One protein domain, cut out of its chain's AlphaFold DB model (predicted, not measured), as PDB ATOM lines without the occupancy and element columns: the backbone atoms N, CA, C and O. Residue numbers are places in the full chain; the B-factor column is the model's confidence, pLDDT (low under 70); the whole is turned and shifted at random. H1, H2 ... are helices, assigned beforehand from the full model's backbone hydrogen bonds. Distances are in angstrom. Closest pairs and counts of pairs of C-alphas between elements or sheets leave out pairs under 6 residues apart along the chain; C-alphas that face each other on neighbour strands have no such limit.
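This is residues 383 to 468 of the 589 residues of an uncharacterized protein of Candidatus Melainabacteria bacterium 35_41 (UniProt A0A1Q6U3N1). H1 and H3 pack side by side at one end, H2 lies across the start of H5 in the middle, and H4 is at the other end. The printed part has 86 residues, with five named helices and no named strand: all helix. It is compact, radius of gyration of the C-alphas 12.4 A, spanning 38 by 29 by 22 A.

H1, residues 384 to 399, runs 22.5 A from C-alpha 384 at (152.325, 94.752, 164.665). H2 is 406 to 411, H3 414 to 420, H4 440 to 448, H5 454 to 466, ending at (156.230, 95.804, 194.433).

H1 and H3 touch, closest C-alphas Ala 393 and Ile 420, 5.1 A. H5 touches H2 with residues 454 to 456 alone, about perpendicular at 86 degrees. Every O i to N i+4 pair is within hydrogen-bond range in H1 and H3, 3 of 5 in H4, 7 of 9 in H5, 0 of 2 in H2, which has 3 of 3 O i to N i+3.

The printed part has no cut; link H3 to H4 is long; residues 448 to 453 have pLDDT under 70.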
ATOM      1  N   ASN A 383     156.096  92.941 162.927       88.88
ATOM      2  CA  ASN A 383     155.314  92.366 164.028       88.88
ATOM      3  C   ASN A 383     154.433  93.445 164.705       88.88
ATOM      4  O   ASN A 383     154.802  93.973 165.761       88.88
ATOM      5  N   PRO A 384     153.256  93.759 164.121       84.94
ATOM      6  CA  PRO A 384     152.325  94.752 164.665       84.94
ATOM      7  C   PRO A 384     151.845  94.458 166.095       84.94
ATOM      8  O   PRO A 384     151.601  95.394 166.857       84.94
ATOM      9  N   GLU A 385     151.745  93.185 166.501       87.69
ATOM     10  CA  GLU A 385     151.336  92.836 167.868       87.69
ATOM     11  C   GLU A 385     152.438  93.195 168.876       87.69
ATOM     12  O   GLU A 385     152.188  93.924 169.839       87.69
ATOM     13  N   ARG A 386     153.688  92.771 168.632       91.75
ATOM     14  CA  ARG A 386     154.823  93.150 169.490       91.75
ATOM     15  C   ARG A 386     155.055  94.662 169.461       91.75
ATOM     16  O   ARG A 386     155.408  95.211 170.497       91.75
ATOM     17  N   PHE A 387     154.788  95.352 168.348       93.75
ATOM     18  CA  PHE A 387     154.782  96.821 168.278       93.75
ATOM     19  C   PHE A 387     153.729  97.456 169.202       93.75
ATOM     20  O   PHE A 387     154.057  98.369 169.961       93.75
ATOM     21  N   TYR A 388     152.486  96.959 169.203       93.50
ATOM     22  CA  TYR A 388     151.443  97.419 170.131       93.50
ATOM     23  C   TYR A 388     151.881  97.253 171.595       93.50
ATOM     24  O   TYR A 388     151.854  98.219 172.364       93.50
ATOM     25  N   TRP A 389     152.349  96.059 171.972       96.25
ATOM     26  CA  TRP A 389     152.800  95.789 173.341       96.25
ATOM     27  C   TRP A 389     154.051  96.591 173.723       96.25
ATOM     28  O   TRP A 389     154.137  97.064 174.852       96.25
ATOM     29  N   PHE A 390     154.982  96.815 172.793       96.75
ATOM     30  CA  PHE A 390     156.184  97.629 173.001       96.75
ATOM     31  C   PHE A 390     155.847  99.100 173.275       96.75
ATOM     32  O   PHE A 390     156.325  99.668 174.255       96.75
ATOM     33  N   ASN A 391     154.961  99.706 172.477       96.19
ATOM     34  CA  ASN A 391     154.490 101.073 172.721       96.19
ATOM     35  C   ASN A 391     153.726 101.183 174.047       96.19
ATOM     36  O   ASN A 391     153.936 102.121 174.814       96.19
ATOM     37  N   LYS A 392     152.878 100.196 174.361       97.62
ATOM     38  CA  LYS A 392     152.158 100.151 175.639       97.62
ATOM     39  C   LYS A 392     153.121 100.000 176.831       97.62
ATOM     40  O   LYS A 392     152.920 100.670 177.840       97.62
ATOM     41  N   ALA A 393     154.194  99.215 176.702       96.94
ATOM     42  CA  ALA A 393     155.249  99.105 177.711       96.94
ATOM     43  C   ALA A 393     156.025 100.421 177.896       96.94
ATOM     44  O   ALA A 393     156.202 100.851 179.033       96.94
ATOM     45  N   MET A 394     156.426 101.099 176.810       96.12
ATOM     46  CA  MET A 394     157.063 102.424 176.900       96.12
ATOM     47  C   MET A 394     156.184 103.421 177.662       96.12
ATOM     48  O   MET A 394     156.670 104.078 178.580       96.12
ATOM     49  N   ASN A 395     154.886 103.469 177.346       96.69
ATOM     50  CA  ASN A 395     153.932 104.348 178.020       96.69
ATOM     51  C   ASN A 395     153.808 104.039 179.527       96.69
ATOM     52  O   ASN A 395     153.702 104.963 180.328       96.69
ATOM     53  N   GLU A 396     153.831 102.767 179.943       96.81
ATOM     54  CA  GLU A 396     153.813 102.397 181.371       96.81
ATOM     55  C   GLU A 396     155.122 102.742 182.100       96.81
ATOM     56  O   GLU A 396     155.084 103.158 183.260       96.81
ATOM     57  N   MET A 397     156.273 102.646 181.426       94.81
ATOM     58  CA  MET A 397     157.560 103.100 181.972       94.81
ATOM     59  C   MET A 397     157.594 104.633 182.136       94.81
ATOM     60  O   MET A 397     158.052 105.141 183.160       94.81
ATOM     61  N   GLU A 398     157.070 105.377 181.154       94.25
ATOM     62  CA  GLU A 398     157.004 106.847 181.170       94.25
ATOM     63  C   GLU A 398     156.032 107.382 182.228       94.25
ATOM     64  O   GLU A 398     156.392 108.288 182.978       94.25
ATOM     65  N   LYS A 399     154.842 106.779 182.376       95.75
ATOM     66  CA  LYS A 399     153.883 107.110 183.453       95.75
ATOM     67  C   LYS A 399     154.490 107.011 184.854       95.75
ATOM     68  O   LYS A 399     154.048 107.708 185.762       95.75
ATOM     69  N   ARG A 400     155.479 106.131 185.034       93.69
ATOM     70  CA  ARG A 400     156.196 105.903 186.299       93.69
ATOM     71  C   ARG A 400     157.466 106.747 186.437       93.69
ATOM     72  O   ARG A 400     158.186 106.591 187.420       93.69
ATOM     73  N   ASN A 401     157.730 107.640 185.478       93.31
ATOM     74  CA  ASN A 401     158.923 108.485 185.401       93.31
ATOM     75  C   ASN A 401     160.235 107.681 185.523       93.31
ATOM     76  O   ASN A 401     161.186 108.099 186.187       93.31
ATOM     77  N   LEU A 402     160.270 106.486 184.923       91.56
ATOM     78  CA  LEU A 402     161.460 105.641 184.915       91.56
ATOM     79  C   LEU A 402     162.461 106.175 183.885       91.56
ATOM     80  O   LEU A 402     162.122 106.364 182.719       91.56
ATOM     81  N   ASN A 403     163.706 106.392 184.312       87.00
ATOM     82  CA  ASN A 403     164.795 106.815 183.432       87.00
ATOM     83  C   ASN A 403     165.476 105.589 182.805       87.00
ATOM     84  O   ASN A 403     166.015 104.759 183.537       87.00
ATOM     85  N   TYR A 404     165.446 105.472 181.474       88.38
ATOM     86  CA  TYR A 404     166.089 104.379 180.743       88.38
ATOM     87  C   TYR A 404     166.360 104.717 179.265       88.38
ATOM     88  O   TYR A 404     165.590 105.429 178.617       88.38
ATOM     89  N   ASN A 405     167.413 104.133 178.688       84.25
ATOM     90  CA  ASN A 405     167.636 104.110 177.246       84.25
ATOM     91  C   ASN A 405     166.570 103.245 176.554       84.25
ATOM     92  O   ASN A 405     166.566 102.018 176.687       84.25
ATOM     93  N   LYS A 406     165.698 103.871 175.759       87.75
ATOM     94  CA  LYS A 406     164.596 103.190 175.060       87.75
ATOM     95  C   LYS A 406     165.042 102.084 174.100       87.75
ATOM     96  O   LYS A 406     164.294 101.128 173.911       87.75
ATOM     97  N   ASN A 407     166.261 102.147 173.551       86.56
ATOM     98  CA  ASN A 407     166.792 101.064 172.715       86.56
ATOM     99  C   ASN A 407     166.962  99.748 173.496       86.56
ATOM    100  O   ASN A 407     166.832  98.675 172.908       86.56
ATOM    101  N   SER A 408     167.188  99.800 174.815       85.19
ATOM    102  CA  SER A 408     167.382  98.590 175.628       85.19
ATOM    103  C   SER A 408     166.121  97.712 175.742       85.19
ATOM    104  O   SER A 408     166.244  96.502 175.928       85.19
ATOM    105  N   LEU A 409     164.917  98.267 175.517       89.94
ATOM    106  CA  LEU A 409     163.664  97.495 175.496       89.94
ATOM    107  C   LEU A 409     163.587  96.482 174.339       89.94
ATOM    108  O   LEU A 409     162.921  95.457 174.480       89.94
ATOM    109  N   PHE A 410     164.241  96.723 173.192       89.81
ATOM    110  CA  PHE A 410     164.145  95.812 172.036       89.81
ATOM    111  C   PHE A 410     164.751  94.424 172.319       89.81
ATOM    112  O   PHE A 410     164.315  93.429 171.729       89.81
ATOM    113  N   PHE A 411     165.706  94.355 173.255       85.38
ATOM    114  CA  PHE A 411     166.387  93.132 173.692       85.38
ATOM    115  C   PHE A 411     165.644  92.365 174.802       85.38
ATOM    116  O   PHE A 411     166.177  91.380 175.315       85.38
ATOM    117  N   LEU A 412     164.444  92.810 175.194       88.12
ATOM    118  CA  LEU A 412     163.616  92.124 176.185       88.12
ATOM    119  C   LEU A 412     162.673  91.107 175.538       88.12
ATOM    120  O   LEU A 412     162.076  91.353 174.481       88.12
ATOM    121  N   ASP A 413     162.502  89.988 176.237       88.88
ATOM    122  CA  ASP A 413     161.570  88.929 175.871       88.88
ATOM    123  C   ASP A 413     160.126  89.447 175.852       88.88
ATOM    124  O   ASP A 413     159.728  90.301 176.649       88.88
ATOM    125  N   GLU A 414     159.306  88.914 174.947       90.75
ATOM    126  CA  GLU A 414     157.956  89.439 174.719       90.75
ATOM    127  C   GLU A 414     157.057  89.337 175.960       90.75
ATOM    128  O   GLU A 414     156.245  90.226 176.205       90.75
ATOM    129  N   ASN A 415     157.267  88.322 176.804       92.19
ATOM    130  CA  ASN A 415     156.573  88.171 178.085       92.19
ATOM    131  C   ASN A 415     156.923  89.289 179.084       92.19
ATOM    132  O   ASN A 415     156.060  89.721 179.844       92.19
ATOM    133  N   ILE A 416     158.161  89.800 179.071       92.50
ATOM    134  CA  ILE A 416     158.575  90.935 179.914       92.50
ATOM    135  C   ILE A 416     157.886  92.211 179.416       92.50
ATOM    136  O   ILE A 416     157.264  92.923 180.203       92.50
ATOM    137  N   ILE A 417     157.900  92.448 178.099       95.31
ATOM    138  CA  ILE A 417     157.198  93.575 177.465       95.31
ATOM    139  C   ILE A 417     155.685  93.522 177.746       95.31
ATOM    140  O   ILE A 417     155.112  94.522 178.175       95.31
ATOM    141  N   LYS A 418     155.040  92.358 177.586       96.00
ATOM    142  CA  LYS A 418     153.611  92.143 177.877       96.00
ATOM    143  C   LYS A 418     153.269  92.335 179.363       96.00
ATOM    144  O   LYS A 418     152.185  92.833 179.660       96.00
ATOM    145  N   SER A 419     154.173  92.017 180.292       95.38
ATOM    146  CA  SER A 419     153.989  92.302 181.728       95.38
ATOM    147  C   SER A 419     154.038  93.806 182.028       95.38
ATOM    148  O   SER A 419     153.082  94.347 182.588       95.38
ATOM    149  N   ILE A 420     155.086  94.504 181.568       96.19
ATOM    150  CA  ILE A 420     155.263  95.959 181.756       96.19
ATOM    151  C   ILE A 420     154.093  96.727 181.140       96.19
ATOM    152  O   ILE A 420     153.515  97.600 181.780       96.19
ATOM    153  N   ALA A 421     153.678  96.345 179.930       96.69
ATOM    154  CA  ALA A 421     152.532  96.906 179.217       96.69
ATOM    155  C   ALA A 421     151.176  96.695 179.920       96.69
ATOM    156  O   ALA A 421     150.166  97.253 179.490       96.69
ATOM    157  N   ASN A 422     151.116  95.881 180.972       96.12
ATOM    158  CA  ASN A 422     149.944  95.712 181.828       96.12
ATOM    159  C   ASN A 422     150.172  96.267 183.248       96.12
ATOM    160  O   ASN A 422     149.384  95.990 184.145       96.12
ATOM    161  N   GLY A 423     151.228  97.065 183.447       94.81
ATOM    162  CA  GLY A 423     151.580  97.687 184.725       94.81
ATOM    163  C   GLY A 423     152.276  96.754 185.723       94.81
ATOM    164  O   GLY A 423     152.514  97.164 186.862       94.81
ATOM    165  N   ASN A 424     152.616  95.527 185.318       95.44
ATOM    166  CA  ASN A 424     153.182  94.501 186.191       95.44
ATOM    167  C   ASN A 424     154.712  94.487 186.091       95.44
ATOM    168  O   ASN A 424     155.274  94.135 185.056       95.44
ATOM    169  N   PHE A 425     155.374  94.829 187.197       95.44
ATOM    170  CA  PHE A 425     156.837  94.806 187.358       95.44
ATOM    171  C   PHE A 425     157.308  93.641 188.248       95.44
ATOM    172  O   PHE A 425     158.463  93.565 188.663       95.44
ATOM    173  N   THR A 426     156.404  92.707 188.524       92.38
ATOM    174  CA  THR A 426     156.595  91.520 189.354       92.38
ATOM    175  C   THR A 426     155.899  90.318 188.723       92.38
ATOM    176  O   THR A 426     154.968  90.454 187.925       92.38
ATOM    177  N   CYS A 427     156.334  89.126 189.113       86.94
ATOM    178  CA  CYS A 427     155.700  87.852 188.797       86.94
ATOM    179  C   CYS A 427     155.575  86.985 190.065       86.94
ATOM    180  O   CYS A 427     155.913  87.421 191.169       86.94
ATOM    181  N   ARG A 428     154.992  85.783 189.922       82.69
ATOM    182  CA  ARG A 428     154.782  84.808 191.014       82.69
ATOM    183  C   ARG A 428     154.160  85.436 192.281       82.69
ATOM    184  O   ARG A 428     154.716  85.332 193.365       82.69
ATOM    185  N   ASN A 429     153.014  86.114 192.147       83.56
ATOM    186  CA  ASN A 429     152.290  86.773 193.253       83.56
ATOM    187  C   ASN A 429     153.161  87.741 194.087       83.56
ATOM    188  O   ASN A 429     153.157  87.697 195.316       83.56
ATOM    189  N   ASN A 430     153.917  88.609 193.407       86.81
ATOM    190  CA  ASN A 430     154.859  89.568 194.002       86.81
ATOM    191  C   ASN A 430     156.027  88.937 194.783       86.81
ATOM    192  O   ASN A 430     156.722  89.641 195.509       86.81
ATOM    193  N   LEU A 431     156.299  87.640 194.618       86.81
ATOM    194  CA  LEU A 431     157.501  87.016 195.178       86.81
ATOM    195  C   LEU A 431     158.754  87.303 194.341       86.81
ATOM    196  O   LEU A 431     159.859  87.173 194.851       86.81
ATOM    197  N   GLU A 432     158.607  87.701 193.076       90.69
ATOM    198  CA  GLU A 432     159.713  87.863 192.131       90.69
ATOM    199  C   GLU A 432     159.614  89.205 191.390       90.69
ATOM    200  O   GLU A 432     158.563  89.554 190.855       90.69
ATOM    201  N   ALA A 433     160.715  89.957 191.346       91.88
ATOM    202  CA  ALA A 433     160.861  91.150 190.513       91.88
ATOM    203  C   ALA A 433     161.060  90.748 189.044       91.88
ATOM    204  O   ALA A 433     161.858  89.857 188.735       91.88
ATOM    205  N   LEU A 434     160.355  91.417 188.131       90.44
ATOM    206  CA  LEU A 434     160.397  91.096 186.707       90.44
ATOM    207  C   LEU A 434     161.821  91.263 186.153       90.44
ATOM    208  O   LEU A 434     162.462  92.291 186.354       90.44
ATOM    209  N   GLY A 435     162.315  90.243 185.449       85.19
ATOM    210  CA  GLY A 435     163.690  90.210 184.945       85.19
ATOM    211  C   GLY A 435     164.737  89.670 185.931       85.19
ATOM    212  O   GLY A 435     165.926  89.772 185.635       85.19
ATOM    213  N   HIS A 436     164.337  89.058 187.060       87.69
ATOM    214  CA  HIS A 436     165.239  88.315 187.964       87.69
ATOM    215  C   HIS A 436     166.200  87.412 187.174       87.69
ATOM    216  O   HIS A 436     167.418  87.490 187.328       87.69
ATOM    217  N   ASN A 437     165.651  86.599 186.269       81.12
ATOM    218  CA  ASN A 437     166.371  85.633 185.438       81.12
ATOM    219  C   ASN A 437     167.370  86.249 184.435       81.12
ATOM    220  O   ASN A 437     168.078  85.504 183.769       81.12
ATOM    221  N   ILE A 438     167.423  87.579 184.289       80.31
ATOM    222  CA  ILE A 438     168.360  88.285 183.396       80.31
ATOM    223  C   ILE A 438     169.198  89.357 184.113       80.31
ATOM    224  O   ILE A 438     169.993  90.037 183.461       80.31
ATOM    225  N   ALA A 439     169.093  89.485 185.443       81.44
ATOM    226  CA  ALA A 439     169.878  90.445 186.227       81.44
ATOM    227  C   ALA A 439     171.399  90.189 186.141       81.44
ATOM    228  O   ALA A 439     172.197  91.123 186.242       81.44
ATOM    229  N   PHE A 440     171.822  88.949 185.867       76.12
ATOM    230  CA  PHE A 440     173.225  88.604 185.615       76.12
ATOM    231  C   PHE A 440     173.863  89.479 184.520       76.12
ATOM    232  O   PHE A 440     174.974  89.979 184.706       76.12
ATOM    233  N   ARG A 441     173.113  89.781 183.446       75.38
ATOM    234  CA  ARG A 441     173.582  90.520 182.253       75.38
ATOM    235  C   ARG A 441     174.090  91.933 182.561       75.38
ATOM    236  O   ARG A 441     174.892  92.468 181.800       75.38
ATOM    237  N   ILE A 442     173.617  92.529 183.658       78.00
ATOM    238  CA  ILE A 442     173.898  93.915 184.067       78.00
ATOM    239  C   ILE A 442     174.781  94.025 185.320       78.00
ATOM    240  O   ILE A 442     175.332  95.091 185.607       78.00
ATOM    241  N   ASN A 443     174.955  92.931 186.068       79.50
ATOM    242  CA  ASN A 443     175.588  92.957 187.386       79.50
ATOM    243  C   ASN A 443     177.085  93.317 187.362       79.50
ATOM    244  O   ASN A 443     177.558  93.994 188.277       79.50
ATOM    245  N   GLY A 444     177.836  92.912 186.330       73.31
ATOM    246  CA  GLY A 444     179.240  93.313 186.170       73.31
ATOM    247  C   GLY A 444     179.396  94.820 185.959       73.31
ATOM    248  O   GLY A 444     180.148  95.479 186.681       73.31
ATOM    249  N   ALA A 445     178.618  95.390 185.036       73.00
ATOM    250  CA  ALA A 445     178.643  96.820 184.734       73.00
ATOM    251  C   ALA A 445     178.260  97.677 185.959       73.00
ATOM    252  O   ALA A 445     178.951  98.650 186.266       73.00
ATOM    253  N   LEU A 446     177.239  97.262 186.726       79.56
ATOM    254  CA  LEU A 446     176.832  97.911 187.983       79.56
ATOM    255  C   LEU A 446     177.960  97.964 189.032       79.56
ATOM    256  O   LEU A 446     178.164  99.001 189.668       79.56
ATOM    257  N   ARG A 447     178.729  96.881 189.212       77.50
ATOM    258  CA  ARG A 447     179.862  96.846 190.164       77.50
ATOM    259  C   ARG A 447     181.031  97.712 189.693       77.50
ATOM    260  O   ARG A 447     181.552  98.522 190.473       77.50
ATOM    261  N   CYS A 448     181.386  97.591 188.414       67.44
ATOM    262  CA  CYS A 448     182.463  98.346 187.771       67.44
ATOM    263  C   CYS A 448     182.161  99.848 187.606       67.44
ATOM    264  O   CYS A 448     183.093 100.626 187.427       67.44
ATOM    265  N   GLY A 449     180.895 100.272 187.696       65.00
ATOM    266  CA  GLY A 449     180.490 101.660 187.441       65.00
ATOM    267  C   GLY A 449     180.472 102.023 185.952       65.00
ATOM    268  O   GLY A 449     180.754 103.165 185.595       65.00
ATOM    269  N   GLY A 450     180.194 101.043 185.088       61.16
ATOM    270  CA  GLY A 450     179.975 101.256 183.658       61.16
ATOM    271  C   GLY A 450     178.600 101.858 183.350       61.16
ATOM    272  O   GLY A 450     177.782 102.073 184.248       61.16
ATOM    273  N   LYS A 451     178.322 102.086 182.062       56.31
ATOM    274  CA  LYS A 451     176.941 102.200 181.580       56.31
ATOM    275  C   LYS A 451     176.287 100.819 181.665       56.31
ATOM    276  O   LYS A 451     176.945  99.796 181.499       56.31
ATOM    277  N   VAL A 452     174.991 100.788 181.944       63.03
ATOM    278  CA  VAL A 452     174.237  99.561 182.228       63.03
ATOM    279  C   VAL A 452     172.956  99.593 181.409       63.03
ATOM    280  O   VAL A 452     172.372 100.663 181.311       63.03
ATOM    281  N   ASP A 453     172.504  98.456 180.865       61.41
ATOM    282  CA  ASP A 453     171.235  98.367 180.126       61.41
ATOM    283  C   ASP A 453     170.054  98.856 180.970       61.41
ATOM    284  O   ASP A 453     169.517  98.149 181.832       61.41
ATOM    285  N   ASP A 454     169.668 100.102 180.717       70.50
ATOM    286  CA  ASP A 454     168.975 100.922 181.696       70.50
ATOM    287  C   ASP A 454     167.556 100.409 181.961       70.50
ATOM    288  O   ASP A 454     167.065 100.506 183.084       70.50
ATOM    289  N   ALA A 455     166.895  99.821 180.953       87.88
ATOM    290  CA  ALA A 455     165.558  99.268 181.131       87.88
ATOM    291  C   ALA A 455     165.558  98.100 182.120       87.88
ATOM    292  O   ALA A 455     164.693  98.071 182.984       87.88
ATOM    293  N   ILE A 456     166.519  97.167 182.057       88.00
ATOM    294  CA  ILE A 456     166.555  96.028 182.996       88.00
ATOM    295  C   ILE A 456     166.780  96.544 184.423       88.00
ATOM    296  O   ILE A 456     166.126  96.076 185.351       88.00
ATOM    297  N   VAL A 457     167.637  97.561 184.595       90.44
ATOM    298  CA  VAL A 457     167.828  98.239 185.887       90.44
ATOM    299  C   VAL A 457     166.520  98.870 186.368       90.44
ATOM    300  O   VAL A 457     166.104  98.590 187.486       90.44
ATOM    301  N   ALA A 458     165.853  99.667 185.532       92.19
ATOM    302  CA  ALA A 458     164.617 100.363 185.884       92.19
ATOM    303  C   ALA A 458     163.441  99.407 186.162       92.19
ATOM    304  O   ALA A 458     162.660  99.655 187.078       92.19
ATOM    305  N   ILE A 459     163.329  98.308 185.409       93.62
ATOM    306  CA  ILE A 459     162.301  97.274 185.590       93.62
ATOM    307  C   ILE A 459     162.522  96.525 186.909       93.62
ATOM    308  O   ILE A 459     161.564  96.339 187.656       93.62
ATOM    309  N   LEU A 460     163.763  96.139 187.224       93.31
ATOM    310  CA  LEU A 460     164.094  95.483 188.492       93.31
ATOM    311  C   LEU A 460     163.915  96.433 189.683       93.31
ATOM    312  O   LEU A 460     163.265  96.051 190.649       93.31
ATOM    313  N   ASP A 461     164.430  97.666 189.616       93.75
ATOM    314  CA  ASP A 461     164.274  98.680 190.672       93.75
ATOM    315  C   ASP A 461     162.797  98.995 190.955       93.75
ATOM    316  O   ASP A 461     162.401  99.131 192.111       93.75
ATOM    317  N   GLU A 462     161.967  99.108 189.912       95.38
ATOM    318  CA  GLU A 462     160.516  99.243 190.052       95.38
ATOM    319  C   GLU A 462     159.899  97.960 190.628       95.38
ATOM    320  O   GLU A 462     159.112  98.031 191.570       95.38
ATOM    321  N   GLY A 463     160.304  96.784 190.145       95.06
ATOM    322  CA  GLY A 463     159.856  95.485 190.644       95.06
ATOM    323  C   GLY A 463     160.124  95.287 192.135       95.06
ATOM    324  O   GLY A 463     159.220  94.900 192.870       95.06
ATOM    325  N   PHE A 464     161.307  95.659 192.630       95.44
ATOM    326  CA  PHE A 464     161.646  95.624 194.057       95.44
ATOM    327  C   PHE A 464     160.798  96.577 194.923       95.44
ATOM    328  O   PHE A 464     160.714  96.374 196.136       95.44
ATOM    329  N   LYS A 465     160.094  97.566 194.351       94.06
ATOM    330  CA  LYS A 465     159.072  98.334 195.093       94.06
ATOM    331  C   LYS A 465     157.815  97.497 195.334       94.06
ATOM    332  O   LYS A 465     157.228  97.609 196.409       94.06
ATOM    333  N   HIS A 466     157.448  96.630 194.392       93.88
ATOM    334  CA  HIS A 466     156.230  95.804 194.433       93.88
ATOM    335  C   HIS A 466     156.446  94.398 195.005       93.88
ATOM    336  O   HIS A 466     155.473  93.769 195.411       93.88
ATOM    337  N   VAL A 467     157.696  93.921 195.092       94.62
ATOM    338  CA  VAL A 467     158.046  92.660 195.768       94.62
ATOM    339  C   VAL A 467     157.552  92.665 197.219       94.62
ATOM    340  O   VAL A 467     157.760  93.628 197.969       94.62
ATOM    341  N   SER A 468     156.910  91.564 197.605       93.62
ATOM    342  CA  SER A 468     156.415  91.309 198.954       93.62
ATOM    343  C   SER A 468     157.575  91.272 199.960       93.62
ATOM    344  O   SER A 468     158.563  90.575 199.722       93.62
TER     345      SER A 468